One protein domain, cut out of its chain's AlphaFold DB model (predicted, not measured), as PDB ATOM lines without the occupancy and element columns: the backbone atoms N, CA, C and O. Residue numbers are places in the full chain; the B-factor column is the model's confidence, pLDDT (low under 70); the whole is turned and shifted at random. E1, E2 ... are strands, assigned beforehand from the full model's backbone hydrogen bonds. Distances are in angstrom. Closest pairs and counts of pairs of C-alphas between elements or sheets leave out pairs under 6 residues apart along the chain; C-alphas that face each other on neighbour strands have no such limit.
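Overview. This is residues 13 to 74 of the 79 residues of a protein of Colletotrichum fructicola (strain Nara gc5) (UniProt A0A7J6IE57). With little regular structure, this is a rod: at one end a small sheet, long strand E2 between E1 on one side and short E3 and E4 on the other; toward the other end a looped tail, residues 57 to 74, whose residues 62 to 67 stick out. The printed part has 62 residues, with no named helix; its strands, E1 E2 E3 E4 along the chain, make a branched antiparallel sheet. It is all strand, with 20 residues in named elements, and loose: radius of gyration of the C-alphas 13.9 A, spans 46 by 22 by 20 A.

Arrangement. E1, residues 13 to 18, and E2, residues 22 to 29, form a hairpin, N 15 and O 26 within hydrogen-bond range at 2.9 A. E3, residues 36 to 38, extends the meander, each strand the antiparallel neighbour of the one before; N 27 and O 37 are 2.9 A apart. E4, residues 54 to 56, is antiparallel to E2, N 23 and O 55 2.8 A apart.

Along the chain. E1 begins at C-alpha 13 (53.908, 40.419, 4.471) and spans 16.0 A, E2 24.5 A, E3 6.6 A. E4 spans 6.8 A, ending at C-alpha 56 (44.280, 56.404, 16.771).

Size, cuts and confidence. The farthest C-alphas, Gly 31 and Lys 64, are 46.0 A apart. The printed part has no cut; the E3 to E4 link is long. Residues 46 to 50 have pLDDT under 70.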
ATOM      1  N   ILE A  13      53.541  39.035   4.758       96.88
ATOM      2  CA  ILE A  13      53.908  40.419   4.471       96.88
ATOM      3  C   ILE A  13      52.940  41.314   5.232       96.88
ATOM      4  O   ILE A  13      51.733  41.126   5.130       96.88
ATOM      5  N   VAL A  14      53.462  42.290   5.975       97.81
ATOM      6  CA  VAL A  14      52.654  43.258   6.729       97.81
ATOM      7  C   VAL A  14      52.841  44.649   6.131       97.81
ATOM      8  O   VAL A  14      53.963  45.148   6.042       97.81
ATOM      9  N   GLY A  15      51.739  45.284   5.735       97.69
ATOM     10  CA  GLY A  15      51.696  46.687   5.328       97.69
ATOM     11  C   GLY A  15      51.287  47.569   6.505       97.69
ATOM     12  O   GLY A  15      50.330  47.251   7.206       97.69
ATOM     13  N   ILE A  16      51.996  48.677   6.729       97.62
ATOM     14  CA  ILE A  16      51.701  49.632   7.808       97.62
ATOM     15  C   ILE A  16      51.530  51.028   7.211       97.62
ATOM     16  O   ILE A  16      52.432  51.541   6.551       97.62
ATOM     17  N   ASP A  17      50.392  51.656   7.497       97.62
ATOM     18  CA  ASP A  17      50.151  53.081   7.261       97.62
ATOM     19  C   ASP A  17      50.274  53.815   8.598       97.62
ATOM     20  O   ASP A  17      49.382  53.724   9.445       97.62
ATOM     21  N   PHE A  18      51.393  54.511   8.810       96.62
ATOM     22  CA  PHE A  18      51.650  55.255  10.040       96.62
ATOM     23  C   PHE A  18      51.295  56.734   9.870       96.62
ATOM     24  O   PHE A  18      52.151  57.593   9.651       96.62
ATOM     25  N   GLY A  19      49.997  57.021   9.943       96.75
ATOM     26  CA  GLY A  19      49.477  58.375   9.838       96.75
ATOM     27  C   GLY A  19      49.652  59.188  11.121       96.75
ATOM     28  O   GLY A  19      49.892  58.666  12.210       96.75
ATOM     29  N   THR A  20      49.457  60.499  11.009       96.88
ATOM     30  CA  THR A  20      49.525  61.425  12.150       96.88
ATOM     31  C   THR A  20      48.330  61.296  13.095       96.88
ATOM     32  O   THR A  20      48.507  61.373  14.305       96.88
ATOM     33  N   THR A  21      47.120  61.093  12.563       95.94
ATOM     34  CA  THR A  21      45.882  60.976  13.362       95.94
ATOM     35  C   THR A  21      45.478  59.524  13.594       95.94
ATOM     36  O   THR A  21      45.055  59.160  14.691       95.94
ATOM     37  N   PHE A  22      45.599  58.692  12.562       96.56
ATOM     38  CA  PHE A  22      45.215  57.288  12.588       96.56
ATOM     39  C   PHE A  22      46.273  56.441  11.891       96.56
ATOM     40  O   PHE A  22      46.817  56.862  10.870       96.56
ATOM     41  N   SER A  23      46.514  55.249  12.426       97.25
ATOM     42  CA  SER A  23      47.407  54.238  11.867       97.25
ATOM     43  C   SER A  23      46.624  52.978  11.519       97.25
ATOM     44  O   SER A  23      45.727  52.580  12.264       97.25
ATOM     45  N   GLY A  24      46.957  52.356  10.394       96.88
ATOM     46  CA  GLY A  24      46.347  51.112   9.927       96.88
ATOM     47  C   GLY A  24      47.402  50.049   9.645       96.88
ATOM     48  O   GLY A  24      48.577  50.365   9.442       96.88
ATOM     49  N   ALA A  25      46.973  48.793   9.626       97.25
ATOM     50  CA  ALA A  25      47.814  47.677   9.229       97.25
ATOM     51  C   ALA A  25      47.004  46.657   8.423       97.25
ATOM     52  O   ALA A  25      45.809  46.466   8.658       97.25
ATOM     53  N   SER A  26      47.668  46.000   7.485       97.62
ATOM     54  CA  SER A  26      47.139  44.875   6.719       97.62
ATOM     55  C   SER A  26      48.207  43.800   6.583       97.62
ATOM     56  O   SER A  26      49.392  44.054   6.825       97.62
ATOM     57  N   TRP A  27      47.806  42.595   6.203       97.81
ATOM     58  CA  TRP A  27      48.739  41.517   5.919       97.81
ATOM     59  C   TRP A  27      48.268  40.658   4.746       97.81
ATOM     60  O   TRP A  27      47.089  40.658   4.406       97.81
ATOM     61  N   ALA A  28      49.204  39.951   4.118       98.12
ATOM     62  CA  ALA A  28      48.930  38.954   3.088       98.12
ATOM     63  C   ALA A  28      49.929  37.797   3.198       98.12
ATOM     64  O   ALA A  28      51.087  37.994   3.593       98.12
ATOM     65  N   TYR A  29      49.488  36.590   2.851       96.62
ATOM     66  CA  TYR A  29      50.351  35.417   2.737       96.62
ATOM     67  C   TYR A  29      50.987  35.375   1.343       96.62
ATOM     68  O   TYR A  29      50.289  35.510   0.343       96.62
ATOM     69  N   SER A  30      52.305  35.176   1.240       94.62
ATOM     70  CA  SER A  30      52.990  35.240  -0.062       94.62
ATOM     71  C   SER A  30      52.586  34.132  -1.042       94.62
ATOM     72  O   SER A  30      52.760  34.317  -2.243       94.62
ATOM     73  N   GLY A  31      52.019  33.019  -0.560       93.94
ATOM     74  CA  GLY A  31      51.420  31.993  -1.421       93.94
ATOM     75  C   GLY A  31      50.069  32.398  -2.027       93.94
ATOM     76  O   GLY A  31      49.654  31.810  -3.022       93.94
ATOM     77  N   GLU A  32      49.405  33.422  -1.481       95.19
ATOM     78  CA  GLU A  32      48.124  33.960  -1.959       95.19
ATOM     79  C   GLU A  32      48.168  35.504  -1.981       95.19
ATOM     80  O   GLU A  32      47.435  36.174  -1.261       95.19
ATOM     81  N   PRO A  33      49.022  36.122  -2.819       91.62
ATOM     82  CA  PRO A  33      49.351  37.550  -2.722       91.62
ATOM     83  C   PRO A  33      48.189  38.506  -3.043       91.62
ATOM     84  O   PRO A  33      48.293  39.703  -2.784       91.62
ATOM     85  N   ASN A  34      47.106  37.998  -3.634       96.00
ATOM     86  CA  ASN A  34      45.898  38.776  -3.912       96.00
ATOM     87  C   ASN A  34      44.894  38.745  -2.749       96.00
ATOM     88  O   ASN A  34      43.922  39.498  -2.796       96.00
ATOM     89  N   ASP A  35      45.108  37.888  -1.746       97.12
ATOM     90  CA  ASP A  35      44.268  37.812  -0.556       97.12
ATOM     91  C   ASP A  35      44.866  38.688   0.553       97.12
ATOM     92  O   ASP A  35      45.853  38.340   1.205       97.12
ATOM     93  N   ILE A  36      44.325  39.902   0.679       97.00
ATOM     94  CA  ILE A  36      44.826  40.937   1.585       97.00
ATOM     95  C   ILE A  36      43.817  41.136   2.709       97.00
ATOM     96  O   ILE A  36      42.688  41.570   2.481       97.00
ATOM     97  N   GLU A  37      44.280  40.937   3.935       97.06
ATOM     98  CA  GLU A  37      43.480  41.075   5.143       97.06
ATOM     99  C   GLU A  37      43.793  42.393   5.857       97.06
ATOM    100  O   GLU A  37      44.935  42.682   6.227       97.06
ATOM    101  N   VAL A  38      42.764  43.215   6.078       96.56
ATOM    102  CA  VAL A  38      42.885  44.488   6.804       96.56
ATOM    103  C   VAL A  38      42.617  44.262   8.289       96.56
ATOM    104  O   VAL A  38      41.588  43.709   8.676       96.56
ATOM    105  N   ILE A  39      43.510  44.750   9.154       94.31
ATOM    106  CA  ILE A  39      43.304  44.684  10.603       94.31
ATOM    107  C   ILE A  39      42.222  45.691  10.997       94.31
ATOM    108  O   ILE A  39      42.448  46.899  11.059       94.31
ATOM    109  N   SER A  40      41.033  45.173  11.292       91.88
ATOM    110  CA  SER A  40      39.877  45.960  11.738       91.88
ATOM    111  C   SER A  40      39.551  45.781  13.224       91.88
ATOM    112  O   SER A  40      38.882  46.622  13.832       91.88
ATOM    113  N   ARG A  41      40.058  44.703  13.834       90.06
ATOM    114  CA  ARG A  41      39.833  44.358  15.238       90.06
ATOM    115  C   ARG A  41      41.042  44.728  16.084       90.06
ATOM    116  O   ARG A  41      41.992  43.960  16.210       90.06
ATOM    117  N   TRP A  42      40.967  45.892  16.713       89.38
ATOM    118  CA  TRP A  42      42.020  46.396  17.591       89.38
ATOM    119  C   TRP A  42      41.734  46.065  19.052       89.38
ATOM    120  O   TRP A  42      40.580  46.062  19.491       89.38
ATOM    121  N   GLU A  43      42.791  45.827  19.831       84.12
ATOM    122  CA  GLU A  43      42.661  45.707  21.280       84.12
ATOM    123  C   GLU A  43      42.084  47.007  21.859       84.12
ATOM    124  O   GLU A  43      42.551  48.115  21.581       84.12
ATOM    125  N   SER A  44      41.024  46.867  22.648       81.06
ATOM    126  CA  SER A  44      40.248  47.985  23.163       81.06
ATOM    127  C   SER A  44      39.669  47.631  24.522       81.06
ATOM    128  O   SER A  44      39.212  46.510  24.742       81.06
ATOM    129  N   LYS A  45      39.630  48.611  25.431       70.38
ATOM    130  CA  LYS A  45      38.958  48.459  26.735       70.38
ATOM    131  C   LYS A  45      37.432  48.513  26.634       70.38
ATOM    132  O   LYS A  45      36.744  48.126  27.572       70.38
ATOM    133  N   LEU A  46      36.908  49.020  25.518       68.38
ATOM    134  CA  LEU A  46      35.482  49.035  25.204       68.38
ATOM    135  C   LEU A  46      35.192  47.993  24.122       68.38
ATOM    136  O   LEU A  46      35.909  47.933  23.123       68.38
ATOM    137  N   ASN A  47      34.113  47.228  24.290       62.75
ATOM    138  CA  ASN A  47      33.703  46.107  23.428       62.75
ATOM    139  C   ASN A  47      33.315  46.494  21.975       62.75
ATOM    140  O   ASN A  47      32.648  45.714  21.307       62.75
ATOM    141  N   LEU A  48      33.665  47.692  21.491       60.50
ATOM    142  CA  LEU A  48      33.055  48.338  20.315       60.50
ATOM    143  C   LEU A  48      34.037  48.721  19.191       60.50
ATOM    144  O   LEU A  48      33.629  49.377  18.240       60.50
ATOM    145  N   ASN A  49      35.313  48.326  19.264       61.12
ATOM    146  CA  ASN A  49      36.311  48.669  18.234       61.12
ATOM    147  C   ASN A  49      36.730  47.463  17.373       61.12
ATOM    148  O   ASN A  49      37.871  47.386  16.924       61.12
ATOM    149  N   SER A  50      35.815  46.513  17.160       62.81
ATOM    150  CA  SER A  50      36.057  45.323  16.333       62.81
ATOM    151  C   SER A  50      35.997  45.577  14.823       62.81
ATOM    152  O   SER A  50      36.391  44.698  14.065       62.81
ATOM    153  N   ASP A  51      35.532  46.761  14.406       74.69
ATOM    154  CA  ASP A  51      35.118  47.027  13.022       74.69
ATOM    155  C   ASP A  51      35.777  48.314  12.471       74.69
ATOM    156  O   ASP A  51      35.187  49.055  11.680       74.69
ATOM    157  N   LYS A  52      36.974  48.669  12.959       85.19
ATOM    158  CA  LYS A  52      37.674  49.912  12.595       85.19
ATOM    159  C   LYS A  52      38.980  49.595  11.888       85.19
ATOM    160  O   LYS A  52      39.912  49.126  12.513       85.19
ATOM    161  N   GLU A  53      39.093  49.932  10.610       93.31
ATOM    162  CA  GLU A  53      40.297  49.669   9.796       93.31
ATOM    163  C   GLU A  53      41.560  50.407  10.273       93.31
ATOM    164  O   GLU A  53      42.677  50.063   9.891       93.31
ATOM    165  N   LYS A  54      41.403  51.443  11.107       94.50
ATOM    166  CA  LYS A  54      42.516  52.204  11.679       94.50
ATOM    167  C   LYS A  54      42.314  52.454  13.169       94.50
ATOM    168  O   LYS A  54      41.188  52.687  13.607       94.50
ATOM    169  N   ALA A  55      43.411  52.497  13.918       94.00
ATOM    170  CA  ALA A  55      43.458  52.914  15.317       94.00
ATOM    171  C   ALA A  55      44.020  54.341  15.455       94.00
ATOM    172  O   ALA A  55      44.797  54.771  14.602       94.00
ATOM    173  N   PRO A  56      43.666  55.102  16.509       94.88
ATOM    174  CA  PRO A  56      44.280  56.404  16.771       94.88
ATOM    175  C   PRO A  56      45.808  56.313  16.901       94.88
ATOM    176  O   PRO A  56      46.315  55.445  17.612       94.88
ATOM    177  N   SER A  57      46.535  57.243  16.279       96.50
ATOM    178  CA  SER A  57      47.999  57.345  16.358       96.50
ATOM    179  C   SER A  57      48.456  57.998  17.666       96.50
ATOM    180  O   SER A  57      49.050  59.074  17.672       96.50
ATOM    181  N   ALA A  58      48.130  57.380  18.799       94.50
ATOM    182  CA  ALA A  58      48.359  57.959  20.118       94.50
ATOM    183  C   ALA A  58      48.817  56.913  21.137       94.50
ATOM    184  O   ALA A  58      48.294  55.800  21.179       94.50
ATOM    185  N   ILE A  59      49.754  57.309  22.002       94.06
ATOM    186  CA  ILE A  59      50.218  56.530  23.155       94.06
ATOM    187  C   ILE A  59      49.931  57.333  24.423       94.06
ATOM    188  O   ILE A  59      50.292  58.504  24.522       94.06
ATOM    189  N   LEU A  60      49.318  56.684  25.411       92.44
ATOM    190  CA  LEU A  60      49.172  57.194  26.767       92.44
ATOM    191  C   LEU A  60      50.247  56.568  27.657       92.44
ATOM    192  O   LEU A  60      50.281  55.350  27.847       92.44
ATOM    193  N   PHE A  61      51.064  57.423  28.265       91.50
ATOM    194  CA  PHE A  61      51.976  57.056  29.342       91.50
ATOM    195  C   PHE A  61      51.337  57.447  30.674       91.50
ATOM    196  O   PHE A  61      51.434  58.608  31.080       91.50
ATOM    197  N   PRO A  62      50.657  56.528  31.375       84.19
ATOM    198  CA  PRO A  62      50.211  56.848  32.719       84.19
ATOM    199  C   PRO A  62      51.435  57.016  33.629       84.19
ATOM    200  O   PRO A  62      52.492  56.429  33.391       84.19
ATOM    201  N   GLY A  63      51.299  57.815  34.689       83.50
ATOM    202  CA  GLY A  63      52.357  57.984  35.691       83.50
ATOM    203  C   GLY A  63      52.787  56.659  36.348       83.50
ATOM    204  O   GLY A  63      52.311  55.587  35.996       83.50
ATOM    205  N   LYS A  64      53.647  56.731  37.374       79.44
ATOM    206  CA  LYS A  64      54.441  55.618  37.965       79.44
ATOM    207  C   LYS A  64      53.739  54.276  38.298       79.44
ATOM    208  O   LYS A  64      54.428  53.353  38.715       79.44
ATOM    209  N   ARG A  65      52.410  54.153  38.208       79.94
ATOM    210  CA  ARG A  65      51.638  52.944  38.553       79.94
ATOM    211  C   ARG A  65      50.627  52.490  37.488       79.94
ATOM    212  O   ARG A  65      49.825  51.615  37.789       79.94
ATOM    213  N   GLY A  66      50.600  53.091  36.297       82.00
ATOM    214  CA  GLY A  66      49.654  52.686  35.251       82.00
ATOM    215  C   GLY A  66      50.287  51.861  34.130       82.00
ATOM    216  O   GLY A  66      51.504  51.826  33.974       82.00
ATOM    217  N   THR A  67      49.435  51.238  33.319       86.81
ATOM    218  CA  THR A  67      49.827  50.491  32.114       86.81
ATOM    219  C   THR A  67      49.845  51.406  30.893       86.81
ATOM    220  O   THR A  67      48.843  52.065  30.617       86.81
ATOM    221  N   ILE A  68      50.955  51.425  30.149       90.94
ATOM    222  CA  ILE A  68      51.034  52.113  28.851       90.94
ATOM    223  C   ILE A  68      49.941  51.555  27.935       90.94
ATOM    224  O   ILE A  68      49.748  50.343  27.861       90.94
ATOM    225  N   SER A  69      49.221  52.436  27.247       91.38
ATOM    226  CA  SER A  69      48.178  52.045  26.295       91.38
ATOM    227  C   SER A  69      48.310  52.823  24.995       91.38
ATOM    228  O   SER A  69      48.749  53.969  25.004       91.38
ATOM    229  N   TRP A  70      47.886  52.219  23.893       92.88
ATOM    230  CA  TRP A  70      47.937  52.789  22.548       92.88
ATOM    231  C   TRP A  70      46.556  52.730  21.894       92.88
ATOM    232  O   TRP A  70      45.758  51.847  22.218       92.88
ATOM    233  N   GLY A  71      46.285  53.651  20.966       93.25
ATOM    234  CA  GLY A  71      45.103  53.617  20.109       93.25
ATOM    235  C   GLY A  71      43.807  53.466  20.903       93.25
ATOM    236  O   GLY A  71      43.556  54.196  21.862       93.25
ATOM    237  N   TYR A  72      42.990  52.481  20.537       91.81
ATOM    238  CA  TYR A  72      41.725  52.184  21.217       91.81
ATOM    239  C   TYR A  72      41.870  51.577  22.625       91.81
ATOM    240  O   TYR A  72      40.885  51.464  23.359       91.81
ATOM    241  N   GLY A  73      43.087  51.225  23.045       90.62
ATOM    242  CA  GLY A  73      43.389  50.853  24.426       90.62
ATOM    243  C   GLY A  73      43.399  52.046  25.392       90.62
ATOM    244  O   GLY A  73      43.321  51.843  26.611       90.62
ATOM    245  N   ILE A  74      43.480  53.280  24.875       90.12
ATOM    246  CA  ILE A  74      43.439  54.511  25.674       90.12
ATOM    247  C   ILE A  74      42.018  54.710  26.235       90.12
ATOM    248  O   ILE A  74      41.053  54.751  25.469       90.12
TER     249      ILE A  74